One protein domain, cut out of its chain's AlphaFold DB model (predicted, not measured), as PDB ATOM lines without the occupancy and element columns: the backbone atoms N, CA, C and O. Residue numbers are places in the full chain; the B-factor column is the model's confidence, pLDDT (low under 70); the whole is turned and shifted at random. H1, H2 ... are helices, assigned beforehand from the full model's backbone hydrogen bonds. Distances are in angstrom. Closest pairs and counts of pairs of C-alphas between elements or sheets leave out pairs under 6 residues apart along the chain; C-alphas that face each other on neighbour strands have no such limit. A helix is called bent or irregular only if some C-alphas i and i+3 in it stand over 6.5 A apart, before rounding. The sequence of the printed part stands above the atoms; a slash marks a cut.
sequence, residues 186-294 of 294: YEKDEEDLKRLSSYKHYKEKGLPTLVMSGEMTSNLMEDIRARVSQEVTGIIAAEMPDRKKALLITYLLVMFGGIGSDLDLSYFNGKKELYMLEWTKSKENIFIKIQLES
ATOM      1  N   TYR A 186      -1.650  -2.896  51.249       86.69
ATOM      2  CA  TYR A 186      -1.551  -2.759  52.709       86.69
ATOM      3  C   TYR A 186      -1.847  -4.085  53.429       86.69
ATOM      4  O   TYR A 186      -1.217  -4.389  54.444       86.69
ATOM      5  N   GLU A 187      -2.749  -4.902  52.881       86.25
ATOM      6  CA  GLU A 187      -3.143  -6.206  53.431       86.25
ATOM      7  C   GLU A 187      -2.160  -7.342  53.096       86.25
ATOM      8  O   GLU A 187      -2.238  -8.417  53.689       86.25
ATOM      9  N   LYS A 188      -1.211  -7.130  52.172       85.56
ATOM     10  CA  LYS A 188      -0.222  -8.150  51.783       85.56
ATOM     11  C   LYS A 188       0.852  -8.341  52.851       85.56
ATOM     12  O   LYS A 188       1.182  -7.414  53.597       85.56
ATOM     13  N   ASP A 189       1.408  -9.546  52.927       88.06
ATOM     14  CA  ASP A 189       2.536  -9.818  53.817       88.06
ATOM     15  C   ASP A 189       3.849  -9.206  53.285       88.06
ATOM     16  O   ASP A 189       3.933  -8.709  52.158       88.06
ATOM     17  N   GLU A 190       4.879  -9.169  54.131       87.94
ATOM     18  CA  GLU A 190       6.157  -8.542  53.776       87.94
ATOM     19  C   GLU A 190       6.909  -9.305  52.670       87.94
ATOM     20  O   GLU A 190       7.636  -8.689  51.889       87.94
ATOM     21  N   GLU A 191       6.739 -10.625  52.568       86.00
ATOM     22  CA  GLU A 191       7.473 -11.459  51.613       86.00
ATOM     23  C   GLU A 191       6.853 -11.370  50.210       86.00
ATOM     24  O   GLU A 191       7.584 -11.293  49.219       86.00
ATOM     25  N   ASP A 192       5.526 -11.249  50.118       83.44
ATOM     26  CA  ASP A 192       4.798 -10.879  48.902       83.44
ATOM     27  C   ASP A 192       5.223  -9.499  48.393       83.44
ATOM     28  O   ASP A 192       5.590  -9.357  47.223       83.44
ATOM     29  N   LEU A 193       5.244  -8.489  49.269       83.12
ATOM     30  CA  LEU A 193       5.674  -7.133  48.916       83.12
ATOM     31  C   LEU A 193       7.142  -7.099  48.464       83.12
ATOM     32  O   LEU A 193       7.469  -6.459  47.467       83.12
ATOM     33  N   LYS A 194       8.021  -7.849  49.135       83.25
ATOM     34  CA  LYS A 194       9.436  -8.027  48.771       83.25
ATOM     35  C   LYS A 194       9.629  -8.779  47.452       83.25
ATOM     36  O   LYS A 194      10.568  -8.488  46.710       83.25
ATOM     37  N   ARG A 195       8.757  -9.741  47.134       77.81
ATOM     38  CA  ARG A 195       8.734 -10.433  45.837       77.81
ATOM     39  C   ARG A 195       8.340  -9.464  44.725       77.81
ATOM     40  O   ARG A 195       9.051  -9.403  43.720       77.81
ATOM     41  N   LEU A 196       7.269  -8.693  44.929       71.00
ATOM     42  CA  LEU A 196       6.816  -7.641  44.012       71.00
ATOM     43  C   LEU A 196       7.887  -6.559  43.820       71.00
ATOM     44  O   LEU A 196       8.089  -6.106  42.701       71.00
ATOM     45  N   SER A 197       8.633  -6.197  44.870       69.81
ATOM     46  CA  SER A 197       9.707  -5.196  44.810       69.81
ATOM     47  C   SER A 197      11.073  -5.733  44.344       69.81
ATOM     48  O   SER A 197      12.096  -5.070  44.533       69.81
ATOM     49  N   SER A 198      11.148  -6.964  43.831       70.94
ATOM     50  CA  SER A 198      12.429  -7.597  43.499       70.94
ATOM     51  C   SER A 198      12.888  -7.273  42.076       70.94
ATOM     52  O   SER A 198      12.100  -7.314  41.134       70.94
ATOM     53  N   TYR A 199      14.200  -7.080  41.885       66.94
ATOM     54  CA  TYR A 199      14.819  -6.908  40.558       66.94
ATOM     55  C   TYR A 199      14.381  -7.979  39.546       66.94
ATOM     56  O   TYR A 199      14.151  -7.687  38.375       66.94
ATOM     57  N   LYS A 200      14.248  -9.231  40.005       68.50
ATOM     58  CA  LYS A 200      13.790 -10.347  39.175       68.50
ATOM     59  C   LYS A 200      12.355 -10.121  38.690       68.50
ATOM     60  O   LYS A 200      12.112 -10.213  37.493       68.50
ATOM     61  N   HIS A 201      11.439  -9.782  39.597       69.38
ATOM     62  CA  HIS A 201      10.052  -9.483  39.250       69.38
ATOM     63  C   HIS A 201       9.958  -8.277  38.304       69.38
ATOM     64  O   HIS A 201       9.327  -8.379  37.256       69.38
ATOM     65  N   TYR A 202      10.683  -7.193  38.599       67.06
ATOM     66  CA  TYR A 202      10.767  -6.007  37.741       67.06
ATOM     67  C   TYR A 202      11.248  -6.336  36.320       67.06
ATOM     68  O   TYR A 202      10.675  -5.850  35.348       67.06
ATOM     69  N   LYS A 203      12.263  -7.199  36.185       62.97
ATOM     70  CA  LYS A 203      12.796  -7.632  34.886       62.97
ATOM     71  C   LYS A 203      11.843  -8.563  34.121       62.97
ATOM     72  O   LYS A 203      11.776  -8.483  32.899       62.97
ATOM     73  N   GLU A 204      11.148  -9.464  34.812       65.19
ATOM     74  CA  GLU A 204      10.303 -10.499  34.190       65.19
ATOM     75  C   GLU A 204       8.884 -10.014  33.863       65.19
ATOM     76  O   GLU A 204       8.305 -10.438  32.862       65.19
ATOM     77  N   LYS A 205       8.313  -9.138  34.695       64.94
ATOM     78  CA  LYS A 205       6.938  -8.629  34.559       64.94
ATOM     79  C   LYS A 205       6.870  -7.185  34.068       64.94
ATOM     80  O   LYS A 205       5.846  -6.780  33.528       64.94
ATOM     81  N   GLY A 206       7.963  -6.431  34.179       58.56
ATOM     82  CA  GLY A 206       7.925  -4.978  34.052       58.56
ATOM     83  C   GLY A 206       7.356  -4.331  35.313       58.56
ATOM     84  O   GLY A 206       6.702  -4.976  36.131       58.56
ATOM     85  N   LEU A 207       7.626  -3.041  35.475       61.81
ATOM     86  CA  LEU A 207       7.102  -2.254  36.585       61.81
ATOM     87  C   LEU A 207       5.812  -1.532  36.181       61.81
ATOM     88  O   LEU A 207       5.844  -0.890  35.126       61.81
ATOM     89  N   PRO A 208       4.722  -1.601  36.982       63.12
ATOM     90  CA  PRO A 208       3.471  -0.874  36.756       63.12
ATOM     91  C   PRO A 208       3.647   0.636  36.992       63.12
ATOM     92  O   PRO A 208       3.219   1.168  38.012       63.12
ATOM     93  N   THR A 209       4.295   1.323  36.050       70.75
ATOM     94  CA  THR A 209       4.471   2.783  36.047       70.75
ATOM     95  C   THR A 209       3.273   3.409  35.341       70.75
ATOM     96  O   THR A 209       3.171   3.345  34.120       70.75
ATOM     97  N   LEU A 210       2.338   3.983  36.097       72.12
ATOM     98  CA  LEU A 210       1.108   4.556  35.535       72.12
ATOM     99  C   LEU A 210       1.316   5.974  34.998       72.12
ATOM    100  O   LEU A 210       0.609   6.400  34.085       72.12
ATOM    101  N   VAL A 211       2.271   6.699  35.580       73.12
ATOM    102  CA  VAL A 211       2.534   8.118  35.328       73.12
ATOM    103  C   VAL A 211       4.045   8.346  35.300       73.12
ATOM    104  O   VAL A 211       4.747   7.872  36.195       73.12
ATOM    105  N   MET A 212       4.549   9.094  34.313       69.19
ATOM    106  CA  MET A 212       5.966   9.478  34.222       69.19
ATOM    107  C   MET A 212       6.151  10.996  34.193       69.19
ATOM    108  O   MET A 212       5.467  11.696  33.454       69.19
ATOM    109  N   SER A 213       7.134  11.507  34.940       62.44
ATOM    110  CA  SER A 213       7.448  12.948  35.055       62.44
ATOM    111  C   SER A 213       7.576  13.739  33.739       62.44
ATOM    112  O   SER A 213       7.349  14.946  33.752       62.44
ATOM    113  N   GLY A 214       7.891  13.093  32.611       61.72
ATOM    114  CA  GLY A 214       7.943  13.726  31.286       61.72
ATOM    115  C   GLY A 214       6.582  13.974  30.610       61.72
ATOM    116  O   GLY A 214       6.540  14.624  29.570       61.72
ATOM    117  N   GLU A 215       5.475  13.470  31.163       60.84
ATOM    118  CA  GLU A 215       4.139  13.524  30.541       60.84
ATOM    119  C   GLU A 215       3.301  14.756  30.940       60.84
ATOM    120  O   GLU A 215       2.204  14.950  30.410       60.84
ATOM    121  N   MET A 216       3.773  15.577  31.887       64.06
ATOM    122  CA  MET A 216       2.908  16.453  32.691       64.06
ATOM    123  C   MET A 216       3.258  17.946  32.643       64.06
ATOM    124  O   MET A 216       4.413  18.343  32.498       64.06
ATOM    125  N   THR A 217       2.233  18.780  32.843       64.25
ATOM    126  CA  THR A 217       2.384  20.198  33.198       64.25
ATOM    127  C   THR A 217       2.681  20.343  34.697       64.25
ATOM    128  O   THR A 217       2.374  19.448  35.488       64.25
ATOM    129  N   SER A 218       3.270  21.473  35.106       65.19
ATOM    130  CA  SER A 218       3.678  21.731  36.500       65.19
ATOM    131  C   SER A 218       2.545  21.524  37.506       65.19
ATOM    132  O   SER A 218       2.734  20.858  38.517       65.19
ATOM    133  N   ASN A 219       1.357  22.043  37.197       67.31
ATOM    134  CA  ASN A 219       0.252  22.125  38.151       67.31
ATOM    135  C   ASN A 219      -0.351  20.736  38.436       67.31
ATOM    136  O   ASN A 219      -0.618  20.397  39.584       67.31
ATOM    137  N   LEU A 220      -0.490  19.889  37.409       67.56
ATOM    138  CA  LEU A 220      -0.964  18.509  37.581       67.56
ATOM    139  C   LEU A 220       0.036  17.648  38.371       67.56
ATOM    140  O   LEU A 220      -0.363  16.749  39.110       67.56
ATOM    141  N   MET A 221       1.335  17.944  38.261       72.94
ATOM    142  CA  MET A 221       2.368  17.295  39.071       72.94
ATOM    143  C   MET A 221       2.297  17.667  40.556       72.94
ATOM    144  O   MET A 221       2.680  16.850  41.395       72.94
ATOM    145  N   GLU A 222       1.821  18.862  40.903       76.81
ATOM    146  CA  GLU A 222       1.641  19.276  42.300       76.81
ATOM    147  C   GLU A 222       0.469  18.540  42.965       76.81
ATOM    148  O   GLU A 222       0.638  18.029  44.071       76.81
ATOM    149  N   ASP A 223      -0.660  18.367  42.269       77.75
ATOM    150  CA  ASP A 223      -1.813  17.610  42.783       77.75
ATOM    151  C   ASP A 223      -1.481  16.128  43.032       77.75
ATOM    152  O   ASP A 223      -1.812  15.566  44.083       77.75
ATOM    153  N   ILE A 224      -0.780  15.479  42.093       79.81
ATOM    154  CA  ILE A 224      -0.343  14.079  42.238       79.81
ATOM    155  C   ILE A 224       0.641  13.944  43.395       79.81
ATOM    156  O   ILE A 224       0.494  13.060  44.242       79.81
ATOM    157  N   ARG A 225       1.621  14.848  43.460       82.81
ATOM    158  CA  ARG A 225       2.587  14.927  44.556       82.81
ATOM    159  C   ARG A 225       1.884  15.098  45.897       82.81
ATOM    160  O   ARG A 225       2.245  14.396  46.829       82.81
ATOM    161  N   ALA A 226       0.882  15.969  46.010       85.94
ATOM    162  CA  ALA A 226       0.133  16.161  47.249       85.94
ATOM    163  C   ALA A 226      -0.578  14.869  47.692       85.94
ATOM    164  O   ALA A 226      -0.413  14.446  48.838       85.94
ATOM    165  N   ARG A 227      -1.287  14.191  46.774       86.94
ATOM    166  CA  ARG A 227      -1.952  12.902  47.051       86.94
ATOM    167  C   ARG A 227      -0.953  11.817  47.476       86.94
ATOM    168  O   ARG A 227      -1.191  11.118  48.459       86.94
ATOM    169  N   VAL A 228       0.188  11.697  46.794       88.00
ATOM    170  CA  VAL A 228       1.215  10.704  47.155       88.00
ATOM    171  C   VAL A 228       1.928  11.062  48.464       88.00
ATOM    172  O   VAL A 228       2.148  10.174  49.280       88.00
ATOM    173  N   SER A 229       2.226  12.337  48.728       89.25
ATOM    174  CA  SER A 229       2.776  12.797  50.016       89.25
ATOM    175  C   SER A 229       1.862  12.438  51.187       89.25
ATOM    176  O   SER A 229       2.341  12.028  52.246       89.25
ATOM    177  N   GLN A 230       0.543  12.551  50.996       91.12
ATOM    178  CA  GLN A 230      -0.449  12.164  51.995       91.12
ATOM    179  C   GLN A 230      -0.419  10.652  52.270       91.12
ATOM    180  O   GLN A 230      -0.389  10.248  53.432       91.12
ATOM    181  N   GLU A 231      -0.359   9.814  51.231       91.62
ATOM    182  CA  GLU A 231      -0.230   8.354  51.379       91.62
ATOM    183  C   GLU A 231       1.110   7.953  52.019       91.62
ATOM    184  O   GLU A 231       1.119   7.167  52.961       91.62
ATOM    185  N   VAL A 232       2.241   8.549  51.612       91.25
ATOM    186  CA  VAL A 232       3.555   8.342  52.258       91.25
ATOM    187  C   VAL A 232       3.495   8.683  53.749       91.25
ATOM    188  O   VAL A 232       3.961   7.902  54.580       91.25
ATOM    189  N   THR A 233       2.859   9.802  54.103       92.00
ATOM    190  CA  THR A 233       2.634  10.197  55.502       92.00
ATOM    191  C   THR A 233       1.780   9.166  56.247       92.00
ATOM    192  O   THR A 233       2.116   8.786  57.368       92.00
ATOM    193  N   GLY A 234       0.721   8.646  55.613       91.81
ATOM    194  CA  GLY A 234      -0.121   7.578  56.156       91.81
ATOM    195  C   GLY A 234       0.646   6.279  56.424       91.81
ATOM    196  O   GLY A 234       0.542   5.714  57.514       91.81
ATOM    197  N   ILE A 235       1.488   5.841  55.483       93.06
ATOM    198  CA  ILE A 235       2.354   4.659  55.635       93.06
ATOM    199  C   ILE A 235       3.352   4.860  56.785       93.06
ATOM    200  O   ILE A 235       3.580   3.944  57.577       93.06
ATOM    201  N   ILE A 236       3.941   6.055  56.905       92.44
ATOM    202  CA  ILE A 236       4.868   6.398  57.992       92.44
ATOM    203  C   ILE A 236       4.161   6.383  59.355       92.44
ATOM    204  O   ILE A 236       4.727   5.857  60.317       92.44
ATOM    205  N   ALA A 237       2.929   6.891  59.438       92.00
ATOM    206  CA  ALA A 237       2.131   6.913  60.665       92.00
ATOM    207  C   ALA A 237       1.589   5.532  61.083       92.00
ATOM    208  O   ALA A 237       1.349   5.307  62.266       92.00
ATOM    209  N   ALA A 238       1.408   4.600  60.143       92.19
ATOM    210  CA  ALA A 238       0.818   3.291  60.413       92.19
ATOM    211  C   ALA A 238       1.657   2.404  61.359       92.19
ATOM    212  O   ALA A 238       2.893   2.370  61.301       92.19
ATOM    213  N   GLU A 239       0.976   1.608  62.187       92.00
ATOM    214  CA  GLU A 239       1.583   0.608  63.075       92.00
ATOM    215  C   GLU A 239       1.987  -0.655  62.296       92.00
ATOM    216  O   GLU A 239       1.332  -1.694  62.332       92.00
ATOM    217  N   MET A 240       3.080  -0.562  61.538       93.62
ATOM    218  CA  MET A 240       3.655  -1.681  60.787       93.62
ATOM    219  C   MET A 240       5.195  -1.629  60.775       93.62
ATOM    220  O   MET A 240       5.762  -0.561  61.021       93.62
ATOM    221  N   PRO A 241       5.897  -2.744  60.482       93.44
ATOM    222  CA  PRO A 241       7.359  -2.771  60.437       93.44
ATOM    223  C   PRO A 241       7.944  -1.778  59.428       93.44
ATOM    224  O   PRO A 241       7.434  -1.647  58.314       93.44
ATOM    225  N   ASP A 242       9.067  -1.142  59.777       92.44
ATOM    226  CA  ASP A 242       9.773  -0.175  58.915       92.44
ATOM    227  C   ASP A 242      10.074  -0.728  57.515       92.44
ATOM    228  O   ASP A 242       9.964  -0.019  56.515       92.44
ATOM    229  N   ARG A 243      10.394  -2.021  57.432       91.50
ATOM    230  CA  ARG A 243      10.666  -2.713  56.172       91.50
ATOM    231  C   ARG A 243       9.426  -2.822  55.286       91.50
ATOM    232  O   ARG A 243       9.519  -2.544  54.093       91.50
ATOM    233  N   LYS A 244       8.254  -3.120  55.860       92.38
ATOM    234  CA  LYS A 244       6.972  -3.076  55.142       92.38
ATOM    235  C   LYS A 244       6.628  -1.653  54.686       92.38
ATOM    236  O   LYS A 244       6.218  -1.484  53.538       92.38
ATOM    237  N   LYS A 245       6.881  -0.627  55.514       93.56
ATOM    238  CA  LYS A 245       6.717   0.788  55.117       93.56
ATOM    239  C   LYS A 245       7.569   1.134  53.898       93.56
ATOM    240  O   LYS A 245       7.057   1.677  52.923       93.56
ATOM    241  N   ALA A 246       8.852   0.777  53.926       90.81
ATOM    242  CA  ALA A 246       9.767   1.033  52.821       90.81
ATOM    243  C   ALA A 246       9.367   0.284  51.539       90.81
ATOM    244  O   ALA A 246       9.407   0.876  50.464       90.81
ATOM    245  N   LEU A 247       8.920  -0.974  51.631       89.12
ATOM    246  CA  LEU A 247       8.416  -1.739  50.481       89.12
ATOM    247  C   LEU A 247       7.187  -1.085  49.831       89.12
ATOM    248  O   LEU A 247       7.149  -0.934  48.609       89.12
ATOM    249  N   LEU A 248       6.213  -0.649  50.638       90.31
ATOM    250  CA  LEU A 248       5.022   0.057  50.159       90.31
ATOM    251  C   LEU A 248       5.393   1.387  49.484       90.31
ATOM    252  O   LEU A 248       4.987   1.636  48.350       90.31
ATOM    253  N   ILE A 249       6.230   2.205  50.127       90.31
ATOM    254  CA  ILE A 249       6.693   3.482  49.560       90.31
ATOM    255  C   ILE A 249       7.498   3.251  48.272       90.31
ATOM    256  O   ILE A 249       7.307   3.978  47.302       90.31
ATOM    257  N   THR A 250       8.338   2.213  48.206       85.50
ATOM    258  CA  THR A 250       9.067   1.835  46.979       85.50
ATOM    259  C   THR A 250       8.100   1.589  45.821       85.50
ATOM    260  O   THR A 250       8.295   2.129  44.736       85.50
ATOM    261  N   TYR A 251       7.036   0.812  46.047       82.50
ATOM    262  CA  TYR A 251       6.048   0.512  45.011       82.50
ATOM    263  C   TYR A 251       5.284   1.767  44.559       82.50
ATOM    264  O   TYR A 251       5.111   1.987  43.362       82.50
ATOM    265  N   LEU A 252       4.903   2.632  45.505       86.00
ATOM    266  CA  LEU A 252       4.216   3.900  45.239       86.00
ATOM    267  C   LEU A 252       5.082   4.872  44.411       86.00
ATOM    268  O   LEU A 252       4.609   5.450  43.435       86.00
ATOM    269  N   LEU A 253       6.369   4.995  44.752       82.25
ATOM    270  CA  LEU A 253       7.349   5.825  44.036       82.25
ATOM    271  C   LEU A 253       7.654   5.331  42.618       82.25
ATOM    272  O   LEU A 253       8.018   6.122  41.749       82.25
ATOM    273  N   VAL A 254       7.543   4.025  42.387       78.12
ATOM    274  CA  VAL A 254       7.702   3.445  41.052       78.12
ATOM    275  C   VAL A 254       6.434   3.622  40.220       78.12
ATOM    276  O   VAL A 254       6.526   3.952  39.042       78.12
ATOM    277  N   MET A 255       5.257   3.452  40.826       79.88
ATOM    278  CA  MET A 255       3.974   3.634  40.148       79.88
ATOM    279  C   MET A 255       3.783   5.062  39.620       79.88
ATOM    280  O   MET A 255       3.235   5.253  38.532       79.88
ATOM    281  N   PHE A 256       4.279   6.049  40.368       80.56
ATOM    282  CA  PHE A 256       4.235   7.469  40.031       80.56
ATOM    283  C   PHE A 256       5.657   8.003  39.794       80.56
ATOM    284  O   PHE A 256       6.255   8.666  40.639       80.56
ATOM    285  N   GLY A 257       6.228   7.682  38.633       75.88
ATOM    286  CA  GLY A 257       7.636   7.920  38.328       75.88
ATOM    287  C   GLY A 257       8.036   9.402  38.326       75.88
ATOM    288  O   GLY A 257       7.526  10.206  37.546       75.88
ATOM    289  N   GLY A 258       9.041   9.744  39.139       69.62
ATOM    290  CA  GLY A 258       9.702  11.058  39.133       69.62
ATOM    291  C   GLY A 258       9.181  12.084  40.146       69.62
ATOM    292  O   GLY A 258       9.615  13.231  40.108       69.62
ATOM    293  N   ILE A 259       8.314  11.685  41.083       74.50
ATOM    294  CA  ILE A 259       7.966  12.494  42.275       74.50
ATOM    295  C   ILE A 259       8.919  12.265  43.464       74.50
ATOM    296  O   ILE A 259       8.907  13.027  44.428       74.50
ATOM    297  N   GLY A 260       9.749  11.215  43.410       73.12
ATOM    298  CA  GLY A 260      10.565  10.747  44.538       73.12
ATOM    299  C   GLY A 260      11.645  11.708  45.033       73.12
ATOM    300  O   GLY A 260      12.074  11.576  46.176       73.12
ATOM    301  N   SER A 261      12.067  12.685  44.223       70.12
ATOM    302  CA  SER A 261      13.043  13.697  44.652       70.12
ATOM    303  C   SER A 261      12.472  14.714  45.642       70.12
ATOM    304  O   SER A 261      13.238  15.343  46.367       70.12
ATOM    305  N   ASP A 262      11.146  14.868  45.670       71.81
ATOM    306  CA  ASP A 262      10.466  15.988  46.327       71.81
ATOM    307  C   ASP A 262       9.573  15.517  47.501       71.81
ATOM    308  O   ASP A 262       8.805  16.301  48.057       71.81
ATOM    309  N   LEU A 263       9.666  14.233  47.870       81.69
ATOM    310  CA  LEU A 263       8.930  13.603  48.968       81.69
ATOM    311  C   LEU A 263       9.764  13.559  50.253       81.69
ATOM    312  O   LEU A 263      10.925  13.141  50.240       81.69
ATOM    313  N   ASP A 264       9.151  13.924  51.382       83.94
ATOM    314  CA  ASP A 264       9.796  13.791  52.688       83.94
ATOM    315  C   ASP A 264       9.877  12.314  53.103       83.94
ATOM    316  O   ASP A 264       8.882  11.655  53.402       83.94
ATOM    317  N   LEU A 265      11.105  11.801  53.114       86.12
ATOM    318  CA  LEU A 265      11.456  10.452  53.558       86.12
ATOM    319  C   LEU A 265      12.417  10.489  54.759       86.12
ATOM    320  O   LEU A 265      13.103   9.502  55.038       86.12
ATOM    321  N   SER A 266      12.472  11.617  55.479       88.00
ATOM    322  CA  SER A 266      13.360  11.849  56.627       88.00
ATOM    323  C   SER A 266      13.164  10.851  57.774       88.00
ATOM    324  O   SER A 266      14.119  10.553  58.490       88.00
ATOM    325  N   TYR A 267      11.976  10.248  57.887       90.75
ATOM    326  CA  TYR A 267      11.676   9.132  58.793       90.75
ATOM    327  C   TYR A 267      12.668   7.958  58.692       90.75
ATOM    328  O   TYR A 267      12.920   7.269  59.680       90.75
ATOM    329  N   PHE A 268      13.237   7.725  57.505       90.50
ATOM    330  CA  PHE A 268      14.193   6.644  57.262       90.50
ATOM    331  C   PHE A 268      15.657   7.059  57.481       90.50
ATOM    332  O   PHE A 268      16.548   6.224  57.339       90.50
ATOM    333  N   ASN A 269      15.943   8.309  57.859       89.38
ATOM    334  CA  ASN A 269      17.310   8.755  58.131       89.38
ATOM    335  C   ASN A 269      17.931   7.940  59.278       89.38
ATOM    336  O   ASN A 269      17.381   7.857  60.374       89.38
ATOM    337  N   GLY A 270      19.082   7.313  59.019       85.12
ATOM    338  CA  GLY A 270      19.746   6.414  59.972       85.12
ATOM    339  C   GLY A 270      19.127   5.012  60.089       85.12
ATOM    340  O   GLY A 270      19.680   4.171  60.798       85.12
ATOM    341  N   LYS A 271      18.025   4.723  59.382       91.25
ATOM    342  CA  LYS A 271      17.453   3.373  59.265       91.25
ATOM    343  C   LYS A 271      18.107   2.613  58.112       91.25
ATOM    344  O   LYS A 271      18.565   3.213  57.142       91.25
ATOM    345  N   LYS A 272      18.125   1.278  58.188       88.56
ATOM    346  CA  LYS A 272      18.685   0.447  57.106       88.56
ATOM    347  C   LYS A 272      17.827   0.566  55.853       88.56
ATOM    348  O   LYS A 272      18.342   0.696  54.757       88.56
ATOM    349  N   GLU A 273      16.519   0.596  56.037       89.44
ATOM    350  CA  GLU A 273      15.475   0.610  55.018       89.44
ATOM    351  C   GLU A 273      15.596   1.783  54.025       89.44
ATOM    352  O   GLU A 273      15.054   1.704  52.925       89.44
ATOM    353  N   LEU A 274      16.364   2.831  54.351       84.62
ATOM    354  CA  LEU A 274      16.667   3.942  53.449       84.62
ATOM    355  C   LEU A 274      17.286   3.486  52.115       84.62
ATOM    356  O   LEU A 274      16.895   4.023  51.078       84.62
ATOM    357  N   TYR A 275      18.152   2.457  52.096       80.69
ATOM    358  CA  TYR A 275      18.748   1.957  50.837       80.69
ATOM    359  C   TYR A 275      17.681   1.450  49.850       80.69
ATOM    360  O   TYR A 275      17.884   1.474  48.637       80.69
ATOM    361  N   MET A 276      16.526   0.997  50.356       79.00
ATOM    362  CA  MET A 276      15.415   0.502  49.538       79.00
ATOM    363  C   MET A 276      14.697   1.640  48.799       79.00
ATOM    364  O   MET A 276      14.008   1.377  47.819       79.00
ATOM    365  N   LEU A 277      14.890   2.885  49.250       79.56
ATOM    366  CA  LEU A 277      14.258   4.102  48.741       79.56
ATOM    367  C   LEU A 277      15.234   5.016  47.980       79.56
ATOM    368  O   LEU A 277      14.808   5.923  47.274       79.56
ATOM    369  N   GLU A 278      16.548   4.830  48.115       73.56
ATOM    370  CA  GLU A 278      17.537   5.712  47.473       73.56
ATOM    371  C   GLU A 278      17.504   5.644  45.942       73.56
ATOM    372  O   GLU A 278      17.618   6.673  45.277       73.56
ATOM    373  N   TRP A 279      17.275   4.463  45.366       69.00
ATOM    374  CA  TRP A 279      17.223   4.293  43.911       69.00
ATOM    375  C   TRP A 279      15.951   4.884  43.274       69.00
ATOM    376  O   TRP A 279      15.992   5.310  42.121       69.00
ATOM    377  N   THR A 280      14.846   4.985  44.023       66.62
ATOM    378  CA  THR A 280      13.590   5.615  43.571       66.62
ATOM    379  C   THR A 280      13.560   7.138  43.755       66.62
ATOM    380  O   THR A 280      12.670   7.795  43.216       66.62
ATOM    381  N   LYS A 281      14.546   7.731  44.449       63.50
ATOM    382  CA  LYS A 281      14.724   9.197  44.551       63.50
ATOM    383  C   LYS A 281      15.324   9.838  43.291       63.50
ATOM    384  O   LYS A 281      15.274  11.059  43.149       63.50
ATOM    385  N   SER A 282      15.905   9.050  42.381       57.62
ATOM    386  CA  SER A 282      16.475   9.562  41.128       57.62
ATOM    387  C   SER A 282      15.387  10.074  40.178       57.62
ATOM    388  O   SER A 282      14.422   9.362  39.900       57.62
ATOM    389  N   LYS A 283      15.579  11.274  39.607       48.97
ATOM    390  CA  LYS A 283      14.709  11.803  38.535       48.97
ATOM    391  C   LYS A 283      14.764  10.947  37.266       48.97
ATOM    392  O   LYS A 283      13.747  10.778  36.604       48.97
ATOM    393  N   GLU A 284      15.922  10.357  36.968       51.19
ATOM    394  CA  GLU A 284      16.049   9.280  35.985       51.19
ATOM    395  C   GLU A 284      16.052   7.934  36.716       51.19
ATOM    396  O   GLU A 284      17.089   7.462  37.192       51.19
ATOM    397  N   ASN A 285      14.881   7.310  36.837       52.41
ATOM    398  CA  ASN A 285      14.785   5.956  37.371       52.41
ATOM    399  C   ASN A 285      15.334   4.976  36.318       52.41
ATOM    400  O   ASN A 285      14.738   4.794  35.256       52.41
ATOM    401  N   ILE A 286      16.488   4.363  36.595       48.88
ATOM    402  CA  ILE A 286      17.260   3.562  35.623       48.88
ATOM    403  C   ILE A 286      16.419   2.414  35.028       48.88
ATOM    404  O   ILE A 286      16.578   2.069  33.860       48.88
ATOM    405  N   PHE A 287      15.460   1.878  35.789       50.41
ATOM    406  CA  PHE A 287      14.536   0.835  35.328       50.41
ATOM    407  C   PHE A 287      13.523   1.313  34.283       50.41
ATOM    408  O   PHE A 287      13.203   0.558  33.367       50.41
ATOM    409  N   ILE A 288      13.062   2.562  34.384       48.66
ATOM    410  CA  ILE A 288      12.162   3.176  33.398       48.66
ATOM    411  C   ILE A 288      12.898   3.359  32.063       48.66
ATOM    412  O   ILE A 288      12.344   3.071  31.006       48.66
ATOM    413  N   LYS A 289      14.174   3.762  32.113       42.94
ATOM    414  CA  LYS A 289      15.013   3.957  30.920       42.94
ATOM    415  C   LYS A 289      15.185   2.659  30.121       42.94
ATOM    416  O   LYS A 289      14.984   2.653  28.913       42.94
ATOM    417  N   ILE A 290      15.431   1.541  30.812       44.06
ATOM    418  CA  ILE A 290      15.557   0.207  30.197       44.06
ATOM    419  C   ILE A 290      14.247  -0.252  29.527       44.06
ATOM    420  O   ILE A 290      14.306  -0.931  28.509       44.06
ATOM    421  N   GLN A 291      13.073   0.126  30.053       43.44
ATOM    422  CA  GLN A 291      11.773  -0.193  29.439       43.44
ATOM    423  C   GLN A 291      11.463   0.606  28.162       43.44
ATOM    424  O   GLN A 291      10.609   0.180  27.390       43.44
ATOM    425  N   LEU A 292      12.106   1.760  27.954       41.25
ATOM    426  CA  LEU A 292      11.889   2.630  26.789       41.25
ATOM    427  C   LEU A 292      12.832   2.309  25.616       41.25
ATOM    428  O   LEU A 292      12.582   2.740  24.493       41.25
ATOM    429  N   GLU A 293      13.902   1.554  25.874       38.19
ATOM    430  CA  GLU A 293      14.919   1.148  24.893       38.19
ATOM    431  C   GLU A 293      14.738  -0.311  24.403       38.19
ATOM    432  O   GLU A 293      15.581  -0.810  23.654       38.19
ATOM    433  N   SER A 294      13.654  -0.998  24.812       36.94
ATOM    434  CA  SER A 294      13.378  -2.431  24.553       36.94
ATOM    435  C   SER A 294      12.024  -2.713  23.895       36.94
ATOM    436  O   SER A 294      12.010  -3.447  22.884       36.94
TER     437      SER A 294
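This is residues 186 to 294 of the 294 residues of an uncharacterized protein of Encephalitozoon intestinalis (strain ATCC 50506) (UniProt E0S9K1). Helix H4 runs through the middle, with H1, H3 and H5 set round it at shallow tilts, H1 and H3 on roughly opposite sides and H5 on a third; H3, the longest helix, makes a hairpin with H4 and runs on past it at one end. The two short helices H2 and H6 are near each other, H6 beyond the end of H4 at residue 255, and the long link of residues 256 to 271 folds back so that H5 runs the same way as H4. The printed part has 109 residues with six named helices, H1 to H6 in chain order, and no named strand; the class is all helix. It is compact, with a radius of gyration of the C-alphas of 13.7 A, and rounded, with spans of 36 by 33 by 26 A.

H3 is residues 218 to 237, 28.4 A from first to last C-alpha, and begins at C-alpha 218 at (3.678, 21.731, 36.500). H4 is residues 242 to 255, 20.0 A long, with C-alpha 255 at (3.974, 3.634, 40.148). H5 is residues 272 to 281, 15.8 A long. It is irregular: C-alphas 276 and 279 are 7.0 A apart, where about 5 A is found in a regular helix. H1 is residues 190 to 196, 9.8 A long, and begins at C-alpha 190 at (6.157, -8.542, 53.776). H2 is residues 199 to 205, 10.1 A long. H6 is residues 286 to 292, 10.4 A long, and ends at C-alpha 292 at (11.889, 2.630, 26.789).

H4 is the hub, touching three other helices, and the helix packing is mostly aligned, with its three touching pairs at shallow tilts. H3 and H4 form a helical hairpin, at a shallow tilt of 17 degrees and running opposite ways. H3 touches H4 with residues 228 to 236 alone, and the closest C-alphas, those of Ile 235 and Lys 245, are 5.9 A apart. H4 and H5 touch with 13 pairs of C-alphas within 8 A, the closest being those of Thr 250 and Leu 277, 5.9 A apart. They run the same way at a shallow tilt of 7 degrees. H1 touches H4, which meets it with residues 243 to 248 alone; the closest C-alphas are those of Glu 190 and Lys 244, 5.7 A apart. These two run the same way at a shallow tilt of 23 degrees. H1 and H2 are close but not clearly touching, with the C-alphas of Arg 195 and His 201 closest at 6.8 A, at a steep tilt of 57 degrees. H2 and H6 are near each other, with 5 pairs of C-alphas within 10 A. H5 and H6 are apart, but only just, their closest C-alphas 8.3 A apart. Among the other pairs that are apart are H1 and H3, and H3 and H5. Residues 211 to 212 make a short parallel pairing with residues 256 to 257. In H1, H2, H3, H4 and H6 every O i to N i+4 pair is within hydrogen-bond range; in H5 2 of 6 are, beside 5 of 7 O i to N i+3 pairs.

The two C-alphas farthest apart, those of Glu 239 and Glu 293, are 40.4 A apart. The printed part has no cut and ends at residue 294, the chain's last residue. The links H2 to H3, 12 residues, and H4 to H5, 16 residues, are long, and the other three are tight. Residues 215 to 220, of which 218 to 220 belong to H3, stand free. The mean pLDDT of the printed part is 75.8; 37 residues are under 70, among them residues 199 to 208, 212 to 220 and 279 to 294, and H6 has a mean of 46.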